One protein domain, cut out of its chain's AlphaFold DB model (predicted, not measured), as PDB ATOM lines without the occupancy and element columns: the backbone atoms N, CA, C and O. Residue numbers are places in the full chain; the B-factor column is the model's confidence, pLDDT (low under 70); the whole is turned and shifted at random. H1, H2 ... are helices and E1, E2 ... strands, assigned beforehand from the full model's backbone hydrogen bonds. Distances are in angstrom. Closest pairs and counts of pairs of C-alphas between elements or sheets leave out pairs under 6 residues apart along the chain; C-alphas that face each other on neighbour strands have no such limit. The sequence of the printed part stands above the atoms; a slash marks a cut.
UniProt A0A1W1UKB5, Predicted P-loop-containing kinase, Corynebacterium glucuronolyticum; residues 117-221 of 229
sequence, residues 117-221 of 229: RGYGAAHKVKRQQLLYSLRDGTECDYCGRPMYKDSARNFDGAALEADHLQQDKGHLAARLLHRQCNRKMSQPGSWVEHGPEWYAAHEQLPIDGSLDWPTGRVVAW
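This is residues 117 to 221 of the 229 residues of the protein "Predicted P-loop-containing kinase" of Corynebacterium glucuronolyticum (UniProt A0A1W1UKB5). Little of this domain is regular structure: in a loop-rich body, the small hairpin E1 and E2 has H1 on one side and H2 on the other, and a second hairpin, E3 and E4, near H3, lies at the far end from H1. The 105 printed residues hold H1, E1, E2, H2, H3, E3, E4 in that order, a mixed class with 41 residues in named elements. The whole is compact, with a radius of gyration of the C-alphas of 13.8 A, and spans 40 by 30 by 20 A.

The closest C-alphas of H1, residues 121 to 133, and E1, residues 161 to 163, are those of Arg 127 and Ala 162, 5.5 A apart. E1 and E2, residues 175 to 177, form an antiparallel hairpin; N 161 and O 177, 2.8 A apart, are within hydrogen-bond range. H2, residues 179 to 185, is apart from H1; its closest C-alphas to E1 are Arg 179 and Glu 161, 5.6 A. H3, residues 196 to 202, comes closest to E3, residues 210 to 213, at C-alphas Pro 196 and Leu 211, 7.0 A. E3 and E4, residues 217 to 220, form an antiparallel hairpin; N 211 and O 219 are 2.8 A apart. In H1, H2 and H3 every O i to N i+4 pair is within hydrogen-bond range.

H1, 18.7 A long, begins at C-alpha 121 (-29.130, 8.433, -18.187); E4 ends at C-alpha 220 (-44.341, 9.035, -55.905).

The printed part has no cut; the links H1 to E1 and E1 to E2 are long. Residue 118 and residues 204 to 221 have pLDDT under 70.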
ATOM      1  N   ARG A 117     -37.396  14.802 -21.418       73.62
ATOM      2  CA  ARG A 117     -37.379  14.849 -22.886       73.62
ATOM      3  C   ARG A 117     -36.991  13.522 -23.565       73.62
ATOM      4  O   ARG A 117     -36.863  13.529 -24.785       73.62
ATOM      5  N   GLY A 118     -36.745  12.441 -22.816       69.75
ATOM      6  CA  GLY A 118     -36.318  11.134 -23.354       69.75
ATOM      7  C   GLY A 118     -34.797  10.935 -23.473       69.75
ATOM      8  O   GLY A 118     -34.336   9.856 -23.820       69.75
ATOM      9  N   TYR A 119     -33.988  11.935 -23.108       76.88
ATOM     10  CA  TYR A 119     -32.517  11.927 -23.201       76.88
ATOM     11  C   TYR A 119     -31.841  11.734 -21.829       76.88
ATOM     12  O   TYR A 119     -30.843  12.380 -21.499       76.88
ATOM     13  N   GLY A 120     -32.436  10.897 -20.976       83.69
ATOM     14  CA  GLY A 120     -31.950  10.613 -19.621       83.69
ATOM     15  C   GLY A 120     -30.687   9.743 -19.576       83.69
ATOM     16  O   GLY A 120     -30.070   9.441 -20.595       83.69
ATOM     17  N   ALA A 121     -30.299   9.302 -18.376       86.75
ATOM     18  CA  ALA A 121     -29.130   8.433 -18.187       86.75
ATOM     19  C   ALA A 121     -29.229   7.125 -18.994       86.75
ATOM     20  O   ALA A 121     -28.263   6.745 -19.653       86.75
ATOM     21  N   ALA A 122     -30.412   6.502 -19.030       86.38
ATOM     22  CA  ALA A 122     -30.663   5.297 -19.822       86.38
ATOM     23  C   ALA A 122     -30.395   5.512 -21.323       86.38
ATOM     24  O   ALA A 122     -29.771   4.671 -21.964       86.38
ATOM     25  N   HIS A 123     -30.772   6.673 -21.871       89.25
ATOM     26  CA  HIS A 123     -30.482   7.025 -23.263       89.25
ATOM     27  C   HIS A 123     -28.968   7.146 -23.509       89.25
ATOM     28  O   HIS A 123     -28.462   6.659 -24.519       89.25
ATOM     29  N   LYS A 124     -28.212   7.739 -22.571       89.75
ATOM     30  CA  LYS A 124     -26.742   7.820 -22.675       89.75
ATOM     31  C   LYS A 124     -26.094   6.434 -22.695       89.75
ATOM     32  O   LYS A 124     -25.243   6.186 -23.546       89.75
ATOM     33  N   VAL A 125     -26.519   5.543 -21.795       91.75
ATOM     34  CA  VAL A 125     -26.036   4.154 -21.737       91.75
ATOM     35  C   VAL A 125     -26.382   3.418 -23.028       91.75
ATOM     36  O   VAL A 125     -25.509   2.807 -23.637       91.75
ATOM     37  N   LYS A 126     -27.624   3.540 -23.510       93.62
ATOM     38  CA  LYS A 126     -28.044   2.904 -24.761       93.62
ATOM     39  C   LYS A 126     -27.222   3.390 -25.953       93.62
ATOM     40  O   LYS A 126     -26.765   2.575 -26.747       93.62
ATOM     41  N   ARG A 127     -26.952   4.694 -26.051       95.38
ATOM     42  CA  ARG A 127     -26.068   5.245 -27.088       95.38
ATOM     43  C   ARG A 127     -24.658   4.653 -27.013       95.38
ATOM     44  O   ARG A 127     -24.085   4.344 -28.051       95.38
ATOM     45  N   GLN A 128     -24.093   4.496 -25.815       94.44
ATOM     46  CA  GLN A 128     -22.781   3.860 -25.647       94.44
ATOM     47  C   GLN A 128     -22.796   2.394 -26.090       94.44
ATOM     48  O   GLN A 128     -21.873   1.974 -26.777       94.44
ATOM     49  N   GLN A 129     -23.852   1.642 -25.768       95.38
ATOM     50  CA  GLN A 129     -24.022   0.261 -26.235       95.38
ATOM     51  C   GLN A 129     -24.108   0.185 -27.763       95.38
ATOM     52  O   GLN A 129     -23.449  -0.649 -28.374       95.38
ATOM     53  N   LEU A 130     -24.869   1.085 -28.395       95.88
ATOM     54  CA  LEU A 130     -24.951   1.149 -29.854       95.88
ATOM     55  C   LEU A 130     -23.590   1.490 -30.481       95.88
ATOM     56  O   LEU A 130     -23.192   0.859 -31.453       95.88
ATOM     57  N   LEU A 131     -22.848   2.443 -29.908       96.12
ATOM     58  CA  LEU A 131     -21.499   2.792 -30.375       96.12
ATOM     59  C   LEU A 131     -20.495   1.659 -30.167       96.12
ATOM     60  O   LEU A 131     -19.582   1.493 -30.973       96.12
ATOM     61  N   TYR A 132     -20.643   0.885 -29.094       95.00
ATOM     62  CA  TYR A 132     -19.826  -0.297 -28.859       95.00
ATOM     63  C   TYR A 132     -20.031  -1.315 -29.988       95.00
ATOM     64  O   TYR A 132     -19.054  -1.718 -30.618       95.00
ATOM     65  N   SER A 133     -21.292  -1.625 -30.304       94.69
ATOM     66  CA  SER A 133     -21.672  -2.586 -31.348       94.69
ATOM     67  C   SER A 133     -21.478  -2.084 -32.780       94.69
ATOM     68  O   SER A 133     -21.433  -2.893 -33.705       94.69
ATOM     69  N   LEU A 134     -21.372  -0.769 -32.988       96.44
ATOM     70  CA  LEU A 134     -21.146  -0.187 -34.306       96.44
ATOM     71  C   LEU A 134     -19.827  -0.699 -34.902       96.44
ATOM     72  O   LEU A 134     -18.779  -0.661 -34.247       96.44
ATOM     73  N   ARG A 135     -19.872  -1.119 -36.167       97.31
ATOM     74  CA  ARG A 135     -18.681  -1.328 -36.991       97.31
ATOM     75  C   ARG A 135     -18.450  -0.061 -37.808       97.31
ATOM     76  O   ARG A 135     -19.376   0.452 -38.424       97.31
ATOM     77  N   ASP A 136     -17.234   0.472 -37.774       96.75
ATOM     78  CA  ASP A 136     -16.893   1.646 -38.582       96.75
ATOM     79  C   ASP A 136     -17.136   1.339 -40.065       96.75
ATOM     80  O   ASP A 136     -16.746   0.280 -40.556       96.75
ATOM     81  N   GLY A 137     -17.799   2.258 -40.762       95.06
ATOM     82  CA  GLY A 137     -18.258   2.060 -42.133       95.06
ATOM     83  C   GLY A 137     -19.692   1.537 -42.252       95.06
ATOM     84  O   GLY A 137     -20.229   1.576 -43.352       95.06
ATOM     85  N   THR A 138     -20.340   1.103 -41.158       96.44
ATOM     86  CA  THR A 138     -21.776   0.773 -41.170       96.44
ATOM     87  C   THR A 138     -22.584   1.961 -41.682       96.44
ATOM     88  O   THR A 138     -22.359   3.098 -41.274       96.44
ATOM     89  N   GLU A 139     -23.520   1.699 -42.582       95.94
ATOM     90  CA  GLU A 139     -24.291   2.737 -43.251       95.94
ATOM     91  C   GLU A 139     -25.310   3.394 -42.321       95.94
ATOM     92  O   GLU A 139     -25.912   2.766 -41.453       95.94
ATOM     93  N   CYS A 140     -25.493   4.697 -42.507       94.75
ATOM     94  CA  CYS A 140     -26.516   5.472 -41.824       94.75
ATOM     95  C   CYS A 140     -27.883   5.206 -42.459       94.75
ATOM     96  O   CYS A 140     -28.084   5.594 -43.610       94.75
ATOM     97  N   ASP A 141     -28.843   4.679 -41.697       91.56
ATOM     98  CA  ASP A 141     -30.185   4.328 -42.201       91.56
ATOM     99  C   ASP A 141     -30.921   5.486 -42.894       91.56
ATOM    100  O   ASP A 141     -31.804   5.261 -43.709       91.56
ATOM    101  N   TYR A 142     -30.564   6.740 -42.610       91.25
ATOM    102  CA  TYR A 142     -31.177   7.886 -43.277       91.25
ATOM    103  C   TYR A 142     -30.517   8.263 -44.611       91.25
ATOM    104  O   TYR A 142     -31.211   8.599 -45.564       91.25
ATOM    105  N   CYS A 143     -29.183   8.292 -44.686       92.31
ATOM    106  CA  CYS A 143     -28.479   8.834 -45.860       92.31
ATOM    107  C   CYS A 143     -27.634   7.818 -46.632       92.31
ATOM    108  O   CYS A 143     -27.023   8.193 -47.623       92.31
ATOM    109  N   GLY A 144     -27.519   6.577 -46.159       91.81
ATOM    110  CA  GLY A 144     -26.675   5.538 -46.762       91.81
ATOM    111  C   GLY A 144     -25.168   5.756 -46.591       91.81
ATOM    112  O   GLY A 144     -24.378   4.867 -46.867       91.81
ATOM    113  N   ARG A 145     -24.725   6.921 -46.101       94.62
ATOM    114  CA  ARG A 145     -23.294   7.214 -45.923       94.62
ATOM    115  C   ARG A 145     -22.698   6.420 -44.754       94.62
ATOM    116  O   ARG A 145     -23.392   6.238 -43.748       94.62
ATOM    117  N   PRO A 146     -21.410   6.038 -44.826       96.81
ATOM    118  CA  PRO A 146     -20.746   5.305 -43.756       96.81
ATOM    119  C   PRO A 146     -20.676   6.130 -42.469       96.81
ATOM    120  O   PRO A 146     -20.394   7.328 -42.498       96.81
ATOM    121  N   MET A 147     -20.906   5.462 -41.344       97.81
ATOM    122  CA  MET A 147     -20.808   6.010 -39.997       97.81
ATOM    123  C   MET A 147     -19.523   5.551 -39.313       97.81
ATOM    124  O   MET A 147     -19.121   4.391 -39.412       97.81
ATOM    125  N   TYR A 148     -18.919   6.453 -38.548       97.81
ATOM    126  CA  TYR A 148     -17.684   6.212 -37.814       97.81
ATOM    127  C   TYR A 148     -17.824   6.626 -36.350       97.81
ATOM    128  O   TYR A 148     -18.466   7.632 -36.018       97.81
ATOM    129  N   LYS A 149     -17.184   5.861 -35.458       96.81
ATOM    130  CA  LYS A 149     -17.056   6.232 -34.037       96.81
ATOM    131  C   LYS A 149     -16.261   7.525 -33.872       96.81
ATOM    132  O   LYS A 149     -16.608   8.345 -33.022       96.81
ATOM    133  N   ASP A 150     -15.229   7.709 -34.695       96.69
ATOM    134  CA  ASP A 150     -14.516   8.979 -34.806       96.69
ATOM    135  C   ASP A 150     -15.369  10.009 -35.560       96.69
ATOM    136  O   ASP A 150     -15.606   9.905 -36.766       96.69
ATOM    137  N   SER A 151     -15.805  11.038 -34.833       96.06
ATOM    138  CA  SER A 151     -16.644  12.112 -35.357       96.06
ATOM    139  C   SER A 151     -16.018  12.894 -36.507       96.06
ATOM    140  O   SER A 151     -16.758  13.426 -37.328       96.06
ATOM    141  N   ALA A 152     -14.686  12.983 -36.581       96.00
ATOM    142  CA  ALA A 152     -14.013  13.743 -37.634       96.00
ATOM    143  C   ALA A 152     -14.160  13.089 -39.020       96.00
ATOM    144  O   ALA A 152     -14.058  13.772 -40.038       96.00
ATOM    145  N   ARG A 153     -14.427  11.778 -39.060       97.00
ATOM    146  CA  ARG A 153     -14.613  10.995 -40.292       97.00
ATOM    147  C   ARG A 153     -16.053  11.002 -40.798       97.00
ATOM    148  O   ARG A 153     -16.303  10.628 -41.942       97.00
ATOM    149  N   ASN A 154     -16.996  11.409 -39.955       96.88
ATOM    150  CA  ASN A 154     -18.393  11.551 -40.342       96.88
ATOM    151  C   ASN A 154     -18.560  12.785 -41.235       96.88
ATOM    152  O   ASN A 154     -17.940  13.820 -40.992       96.88
ATOM    153  N   PHE A 155     -19.427  12.710 -42.249       94.69
ATOM    154  CA  PHE A 155     -19.549  13.779 -43.255       94.69
ATOM    155  C   PHE A 155     -19.969  15.139 -42.666       94.69
ATOM    156  O   PHE A 155     -19.724  16.181 -43.266       94.69
ATOM    157  N   ASP A 156     -20.633  15.129 -41.507       95.50
ATOM    158  CA  ASP A 156     -21.069  16.322 -40.786       95.50
ATOM    159  C   ASP A 156     -20.115  16.749 -39.657       95.50
ATOM    160  O   ASP A 156     -20.454  17.657 -38.885       95.50
ATOM    161  N   GLY A 157     -18.948  16.099 -39.555       95.62
ATOM    162  CA  GLY A 157     -17.915  16.359 -38.555       95.62
ATOM    163  C   GLY A 157     -18.407  16.189 -37.116       95.62
ATOM    164  O   GLY A 157     -17.936  16.884 -36.216       95.62
ATOM    165  N   ALA A 158     -19.424  15.349 -36.892       96.69
ATOM    166  CA  ALA A 158     -20.101  15.222 -35.610       96.69
ATOM    167  C   ALA A 158     -20.149  13.778 -35.105       96.69
ATOM    168  O   ALA A 158     -20.074  12.809 -35.857       96.69
ATOM    169  N   ALA A 159     -20.287  13.630 -33.788       97.06
ATOM    170  CA  ALA A 159     -20.526  12.329 -33.183       97.06
ATOM    171  C   ALA A 159     -21.936  11.832 -33.533       97.06
ATOM    172  O   ALA A 159     -22.887  12.616 -33.542       97.06
ATOM    173  N   LEU A 160     -22.066  10.524 -33.745       97.12
ATOM    174  CA  LEU A 160     -23.345   9.889 -34.054       97.12
ATOM    175  C   LEU A 160     -24.348  10.075 -32.908       97.12
ATOM    176  O   LEU A 160     -23.986  10.013 -31.726       97.12
ATOM    177  N   GLU A 161     -25.610  10.290 -33.245       95.62
ATOM    178  CA  GLU A 161     -26.718  10.443 -32.304       95.62
ATOM    179  C   GLU A 161     -27.579   9.175 -32.294       95.62
ATOM    180  O   GLU A 161     -27.673   8.475 -33.300       95.62
ATOM    181  N   ALA A 162     -28.163   8.851 -31.138       94.06
ATOM    182  CA  ALA A 162     -29.031   7.687 -30.996       94.06
ATOM    183  C   ALA A 162     -30.485   8.095 -31.255       94.06
ATOM    184  O   ALA A 162     -31.005   8.990 -30.582       94.06
ATOM    185  N   ASP A 163     -31.117   7.439 -32.223       91.88
ATOM    186  CA  ASP A 163     -32.472   7.743 -32.683       91.88
ATOM    187  C   ASP A 163     -33.513   6.817 -32.051       91.88
ATOM    188  O   ASP A 163     -33.271   5.625 -31.819       91.88
ATOM    189  N   HIS A 164     -34.686   7.386 -31.793       88.88
ATOM    190  CA  HIS A 164     -35.874   6.660 -31.371       88.88
ATOM    191  C   HIS A 164     -36.720   6.378 -32.608       88.88
ATOM    192  O   HIS A 164     -37.171   7.314 -33.272       88.88
ATOM    193  N   LEU A 165     -36.961   5.100 -32.905       86.69
ATOM    194  CA  LEU A 165     -37.840   4.732 -34.013       86.69
ATOM    195  C   LEU A 165     -39.220   5.360 -33.799       86.69
ATOM    196  O   LEU A 165     -39.707   5.438 -32.671       86.69
ATOM    197  N   GLN A 166     -39.805   5.862 -34.884       83.06
ATOM    198  CA  GLN A 166     -41.095   6.558 -34.907       83.06
ATOM    199  C   GLN A 166     -41.180   7.753 -33.938       83.06
ATOM    200  O   GLN A 166     -42.264   8.151 -33.522       83.06
ATOM    201  N   GLN A 167     -40.034   8.333 -33.553       81.56
ATOM    202  CA  GLN A 167     -39.929   9.367 -32.513       81.56
ATOM    203  C   GLN A 167     -40.495   8.941 -31.148       81.56
ATOM    204  O   GLN A 167     -40.787   9.799 -30.303       81.56
ATOM    205  N   ASP A 168     -40.616   7.635 -30.901       83.25
ATOM    206  CA  ASP A 168     -41.168   7.111 -29.664       83.25
ATOM    207  C   ASP A 168     -40.147   7.193 -28.522       83.25
ATOM    208  O   ASP A 168     -39.284   6.337 -28.303       83.25
ATOM    209  N   LYS A 169     -40.273   8.273 -27.754       81.31
ATOM    210  CA  LYS A 169     -39.440   8.562 -26.581       81.31
ATOM    211  C   LYS A 169     -39.811   7.722 -25.355       81.31
ATOM    212  O   LYS A 169     -39.123   7.839 -24.340       81.31
ATOM    213  N   GLY A 170     -40.881   6.925 -25.419       81.75
ATOM    214  CA  GLY A 170     -41.233   5.943 -24.394       81.75
ATOM    215  C   GLY A 170     -40.306   4.728 -24.407       81.75
ATOM    216  O   GLY A 170     -40.096   4.106 -23.365       81.75
ATOM    217  N   HIS A 171     -39.685   4.443 -25.553       84.81
ATOM    218  CA  HIS A 171     -38.752   3.334 -25.734       84.81
ATOM    219  C   HIS A 171     -37.301   3.809 -25.819       84.81
ATOM    220  O   HIS A 171     -37.006   4.986 -26.017       84.81
ATOM    221  N   LEU A 172     -36.359   2.884 -25.634       87.06
ATOM    222  CA  LEU A 172     -34.934   3.172 -25.789       87.06
ATOM    223  C   LEU A 172     -34.581   3.396 -27.266       87.06
ATOM    224  O   LEU A 172     -35.173   2.789 -28.153       87.06
ATOM    225  N   ALA A 173     -33.567   4.226 -27.513       89.12
ATOM    226  CA  ALA A 173     -33.048   4.443 -28.858       89.12
ATOM    227  C   ALA A 173     -32.572   3.123 -29.494       89.12
ATOM    228  O   ALA A 173     -31.939   2.301 -28.822       89.12
ATOM    229  N   ALA A 174     -32.860   2.928 -30.780       90.62
ATOM    230  CA  ALA A 174     -32.655   1.647 -31.461       90.62
ATOM    231  C   ALA A 174     -31.503   1.663 -32.474       90.62
ATOM    232  O   ALA A 174     -30.916   0.616 -32.728       90.62
ATOM    233  N   ARG A 175     -31.148   2.836 -33.011       93.25
ATOM    234  CA  ARG A 175     -30.127   2.983 -34.061       93.25
ATOM    235  C   ARG A 175     -29.249   4.211 -33.857       93.25
ATOM    236  O   ARG A 175     -29.587   5.101 -33.074       93.25
ATOM    237  N   LEU A 176     -28.119   4.246 -34.562       96.69
ATOM    238  CA  LEU A 176     -27.242   5.413 -34.649       96.69
ATOM    239  C   LEU A 176     -27.416   6.100 -35.993       96.69
ATOM    240  O   LEU A 176     -27.606   5.439 -37.005       96.69
ATOM    241  N   LEU A 177     -27.307   7.422 -35.984       95.75
ATOM    242  CA  LEU A 177     -27.376   8.251 -37.176       95.75
ATOM    243  C   LEU A 177     -26.381   9.402 -37.090       95.75
ATOM    244  O   LEU A 177     -26.004   9.850 -36.003       95.75
ATOM    245  N   HIS A 178     -26.029   9.961 -38.243       97.38
ATOM    246  CA  HIS A 178     -25.373  11.264 -38.302       97.38
ATOM    247  C   HIS A 178     -26.233  12.346 -37.639       97.38
ATOM    248  O   HIS A 178     -27.464  12.335 -37.738       97.38
ATOM    249  N   ARG A 179     -25.590  13.328 -37.002       95.94
ATOM    250  CA  ARG A 179     -26.271  14.406 -36.272       95.94
ATOM    251  C   ARG A 179     -27.206  15.194 -37.182       95.94
ATOM    252  O   ARG A 179     -28.328  15.511 -36.793       95.94
ATOM    253  N   GLN A 180     -26.757  15.540 -38.390       94.19
ATOM    254  CA  GLN A 180     -27.614  16.257 -39.339       94.19
ATOM    255  C   GLN A 180     -28.838  15.428 -39.747       94.19
ATOM    256  O   GLN A 180     -29.943  15.966 -39.806       94.19
ATOM    257  N   CYS A 181     -28.666  14.125 -39.967       93.12
ATOM    258  CA  CYS A 181     -29.748  13.209 -40.332       93.12
ATOM    259  C   CYS A 181     -30.773  13.062 -39.200       93.12
ATOM    260  O   CYS A 181     -31.964  13.279 -39.413       93.12
ATOM    261  N   ASN A 182     -30.305  12.804 -37.976       92.56
ATOM    262  CA  ASN A 182     -31.163  12.678 -36.799       92.56
ATOM    263  C   ASN A 182     -31.982  13.955 -36.538       92.56
ATOM    264  O   ASN A 182     -33.171  13.907 -36.230       92.56
ATOM    265  N   ARG A 183     -31.373  15.133 -36.727       90.56
ATOM    266  CA  ARG A 183     -32.056  16.425 -36.551       90.56
ATOM    267  C   ARG A 183     -33.116  16.700 -37.609       90.56
ATOM    268  O   ARG A 183     -34.146  17.274 -37.259       90.56
ATOM    269  N   LYS A 184     -32.892  16.294 -38.865       86.50
ATOM    270  CA  LYS A 184     -33.926  16.354 -39.911       86.50
ATOM    271  C   LYS A 184     -35.142  15.516 -39.515       86.50
ATOM    272  O   LYS A 184     -36.261  15.977 -39.681       86.50
ATOM    273  N   MET A 185     -34.922  14.348 -38.911       82.62
ATOM    274  CA  MET A 185     -35.990  13.454 -38.449       82.62
ATOM    275  C   MET A 185     -36.554  13.777 -37.067       82.62
ATOM    276  O   MET A 185     -37.516  13.152 -36.652       82.62
ATOM    277  N   SER A 186     -35.990  14.741 -36.340       78.62
ATOM    278  CA  SER A 186     -36.486  15.142 -35.016       78.62
ATOM    279  C   SER A 186     -37.610  16.186 -35.082       78.62
ATOM    280  O   SER A 186     -38.087  16.630 -34.033       78.62
ATOM    281  N   GLN A 187     -38.003  16.633 -36.280       78.06
ATOM    282  CA  GLN A 187     -39.099  17.587 -36.448       78.06
ATOM    283  C   GLN A 187     -40.449  16.854 -36.357       78.06
ATOM    284  O   GLN A 187     -40.546  15.687 -36.738       78.06
ATOM    285  N   PRO A 188     -41.507  17.483 -35.819       73.31
ATOM    286  CA  PRO A 188     -42.819  16.842 -35.746       73.31
ATOM    287  C   PRO A 188     -43.302  16.383 -37.132       73.31
ATOM    288  O   PRO A 188     -43.359  17.196 -38.050       73.31
ATOM    289  N   GLY A 189     -43.642  15.097 -37.272       75.50
ATOM    290  CA  GLY A 189     -44.177  14.528 -38.519       75.50
ATOM    291  C   GLY A 189     -43.154  14.311 -39.643       75.50
ATOM    292  O   GLY A 189     -43.555  14.111 -40.781       75.50
ATOM    293  N   SER A 190     -41.851  14.374 -39.354       77.38
ATOM    294  CA  SER A 190     -40.785  14.234 -40.359       77.38
ATOM    295  C   SER A 190     -39.956  12.953 -40.209       77.38
ATOM    296  O   SER A 190     -38.841  12.879 -40.734       77.38
ATOM    297  N   TRP A 191     -40.424  12.005 -39.397       85.44
ATOM    298  CA  TRP A 191     -39.701  10.764 -39.154       85.44
ATOM    299  C   TRP A 191     -39.908   9.798 -40.305       85.44
ATOM    300  O   TRP A 191     -41.034   9.625 -40.748       85.44
ATOM    301  N   VAL A 192     -38.821   9.154 -40.718       84.06
ATOM    302  CA  VAL A 192     -38.815   8.146 -41.773       84.06
ATOM    303  C   VAL A 192     -37.926   6.983 -41.351       84.06
ATOM    304  O   VAL A 192     -36.961   7.156 -40.591       84.06
ATOM    305  N   GLU A 193     -38.219   5.794 -41.863       84.31
ATOM    306  CA  GLU A 193     -37.338   4.644 -41.670       84.31
ATOM    307  C   GLU A 193     -36.029   4.846 -42.442       84.31
ATOM    308  O   GLU A 193     -34.962   4.864 -41.832       84.31
ATOM    309  N   HIS A 194     -36.122   5.152 -43.737       87.00
ATOM    310  CA  HIS A 194     -34.983   5.494 -44.585       87.00
ATOM    311  C   HIS A 194     -35.197   6.829 -45.290       87.00
ATOM    312  O   HIS A 194     -36.314   7.183 -45.667       87.00
ATOM    313  N   GLY A 195     -34.121   7.597 -45.453       83.50
ATOM    314  CA  GLY A 195     -34.166   8.850 -46.198       83.50
ATOM    315  C   GLY A 195     -33.955   8.639 -47.702       83.50
ATOM    316  O   GLY A 195     -33.523   7.571 -48.139       83.50
ATOM    317  N   PRO A 196     -34.209   9.674 -48.518       77.12
ATOM    318  CA  PRO A 196     -34.144   9.576 -49.979       77.12
ATOM    319  C   PRO A 196     -32.771   9.179 -50.520       77.12
ATOM    320  O   PRO A 196     -32.681   8.427 -51.485       77.12
ATOM    321  N   GLU A 197     -31.698   9.656 -49.886       81.88
ATOM    322  CA  GLU A 197     -30.327   9.308 -50.276       81.88
ATOM    323  C   GLU A 197     -30.023   7.821 -50.029       81.88
ATOM    324  O   GLU A 197     -29.298   7.217 -50.813       81.88
ATOM    325  N   TRP A 198     -30.599   7.223 -48.979       88.94
ATOM    326  CA  TRP A 198     -30.416   5.800 -48.688       88.94
ATOM    327  C   TRP A 198     -31.065   4.930 -49.770       88.94
ATOM    328  O   TRP A 198     -30.391   4.068 -50.331       88.94
ATOM    329  N   TYR A 199     -32.324   5.213 -50.128       81.38
ATOM    330  CA  TYR A 199     -33.036   4.486 -51.189       81.38
ATOM    331  C   TYR A 199     -32.328   4.597 -52.541       81.38
ATOM    332  O   TYR A 199     -32.150   3.598 -53.233       81.38
ATOM    333  N   ALA A 200     -31.859   5.801 -52.885       78.12
ATOM    334  CA  ALA A 200     -31.103   6.027 -54.112       78.12
ATOM    335  C   ALA A 200     -29.800   5.210 -54.163       78.12
ATOM    336  O   ALA A 200     -29.440   4.716 -55.227       78.12
ATOM    337  N   ALA A 201     -29.104   5.054 -53.031       78.81
ATOM    338  CA  ALA A 201     -27.872   4.271 -52.952       78.81
ATOM    339  C   ALA A 201     -28.107   2.752 -53.020       78.81
ATOM    340  O   ALA A 201     -27.226   2.023 -53.465       78.81
ATOM    341  N   HIS A 202     -29.282   2.283 -52.594       80.94
ATOM    342  CA  HIS A 202     -29.614   0.859 -52.520       80.94
ATOM    343  C   HIS A 202     -30.378   0.331 -53.738       80.94
ATOM    344  O   HIS A 202     -30.693  -0.855 -53.771       80.94
ATOM    345  N   GLU A 203     -30.713   1.194 -54.705       74.94
ATOM    346  CA  GLU A 203     -31.612   0.871 -55.829       74.94
ATOM    347  C   GLU A 203     -32.943   0.245 -55.362       74.94
ATOM    348  O   GLU A 203     -33.579  -0.534 -56.070       74.94
ATOM    349  N   GLN A 204     -33.372   0.589 -54.144       68.56
ATOM    350  CA  GLN A 204     -34.597   0.088 -53.537       68.56
ATOM    351  C   GLN A 204     -35.687   1.146 -53.623       68.56
ATOM    352  O   GLN A 204     -35.463   2.325 -53.340       68.56
ATOM    353  N   LEU A 205     -36.889   0.698 -53.976       62.66
ATOM    354  CA  LEU A 205     -38.096   1.490 -53.810       62.66
ATOM    355  C   LEU A 205     -38.616   1.308 -52.372       62.66
ATOM    356  O   LEU A 205     -38.488   0.220 -51.807       62.66
ATOM    357  N   PRO A 206     -39.223   2.344 -51.775       62.88
ATOM    358  CA  PRO A 206     -40.010   2.213 -50.561       62.88
ATOM    359  C   PRO A 206     -41.067   1.126 -50.732       62.88
ATOM    360  O   PRO A 206     -41.585   0.921 -51.831       62.88
ATOM    361  N   ILE A 207     -41.406   0.457 -49.632       61.56
ATOM    362  CA  ILE A 207     -42.296  -0.716 -49.615       61.56
ATOM    363  C   ILE A 207     -43.673  -0.419 -50.251       61.56
ATOM    364  O   ILE A 207     -44.313  -1.326 -50.772       61.56
ATOM    365  N   ASP A 208     -44.111   0.842 -50.264       64.12
ATOM    366  CA  ASP A 208     -45.383   1.299 -50.835       64.12
ATOM    367  C   ASP A 208     -45.241   2.131 -52.132       64.12
ATOM    368  O   ASP A 208     -46.192   2.791 -52.551       64.12
ATOM    369  N   GLY A 209     -44.062   2.128 -52.774       60.44
ATOM    370  CA  GLY A 209     -43.784   2.908 -53.992       60.44
ATOM    371  C   GLY A 209     -43.683   4.421 -53.757       60.44
ATOM    372  O   GLY A 209     -43.577   5.211 -54.700       60.44
ATOM    373  N   SER A 210     -43.698   4.845 -52.494       61.72
ATOM    374  CA  SER A 210     -43.874   6.229 -52.108       61.72
ATOM    375  C   SER A 210     -42.714   6.697 -51.225       61.72
ATOM    376  O   SER A 210     -42.361   6.104 -50.210       61.72
ATOM    377  N   LEU A 211     -42.024   7.748 -51.660       62.25
ATOM    378  CA  LEU A 211     -40.928   8.334 -50.909       62.25
ATOM    379  C   LEU A 211     -41.503   9.212 -49.799       62.25
ATOM    380  O   LEU A 211     -42.082  10.268 -50.076       62.25
ATOM    381  N   ASP A 212     -41.306   8.795 -48.551       62.19
ATOM    382  CA  ASP A 212     -41.593   9.630 -47.391       62.19
ATOM    383  C   ASP A 212     -40.556  10.762 -47.323       62.19
ATOM    384  O   ASP A 212     -39.390  10.584 -46.953       62.19
ATOM    385  N   TRP A 213     -40.945  11.938 -47.814       60.12
ATOM    386  CA  TRP A 213     -40.076  13.104 -47.827       60.12
ATOM    387  C   TRP A 213     -40.042  13.733 -46.432       60.12
ATOM    388  O   TRP A 213     -41.093  13.823 -45.792       60.12
ATOM    389  N   PRO A 214     -38.887  14.265 -45.974       47.72
ATOM    390  CA  PRO A 214     -38.755  14.955 -44.687       47.72
ATOM    391  C   PRO A 214     -39.587  16.252 -44.623       47.72
ATOM    392  O   PRO A 214     -39.045  17.343 -44.728       47.72
ATOM    393  N   THR A 215     -40.904  16.092 -44.476       53.47
ATOM    394  CA  THR A 215     -42.002  17.035 -44.175       53.47
ATOM    395  C   THR A 215     -43.354  16.287 -44.049       53.47
ATOM    396  O   THR A 215     -44.394  16.943 -44.007       53.47
ATOM    397  N   GLY A 216     -43.382  14.944 -44.078       53.75
ATOM    398  CA  GLY A 216     -44.621  14.156 -44.162       53.75
ATOM    399  C   GLY A 216     -45.296  14.242 -45.537       53.75
ATOM    400  O   GLY A 216     -46.510  14.083 -45.656       53.75
ATOM    401  N   ARG A 217     -44.525  14.575 -46.583       53.72
ATOM    402  CA  ARG A 217     -45.022  14.647 -47.961       53.72
ATOM    403  C   ARG A 217     -44.656  13.349 -48.661       53.72
ATOM    404  O   ARG A 217     -43.482  13.097 -48.899       53.72
ATOM    405  N   VAL A 218     -45.665  12.586 -49.052       61.06
ATOM    406  CA  VAL A 218     -45.476  11.404 -49.886       61.06
ATOM    407  C   VAL A 218     -45.216  11.845 -51.328       61.06
ATOM    408  O   VAL A 218     -46.038  12.542 -51.933       61.06
ATOM    409  N   VAL A 219     -44.057  11.485 -51.875       63.88
ATOM    410  CA  VAL A 219     -43.695  11.736 -53.277       63.88
ATOM    411  C   VAL A 219     -43.655  10.395 -54.001       63.88
ATOM    412  O   VAL A 219     -42.939   9.497 -53.584       63.88
ATOM    413  N   ALA A 220     -44.424  10.239 -55.078       63.47
ATOM    414  CA  ALA A 220     -44.341   9.035 -55.905       63.47
ATOM    415  C   ALA A 220     -42.965   8.969 -56.580       63.47
ATOM    416  O   ALA A 220     -42.487   9.991 -57.087       63.47
ATOM    417  N   TRP A 221     -42.346   7.788 -56.599       61.59
ATOM    418  CA  TRP A 221     -41.146   7.590 -57.402       61.59
ATOM    419  C   TRP A 221     -41.474   7.786 -58.876       61.59
ATOM    420  O   TRP A 221     -42.519   7.352 -59.359       61.59
TER     421      TRP A 221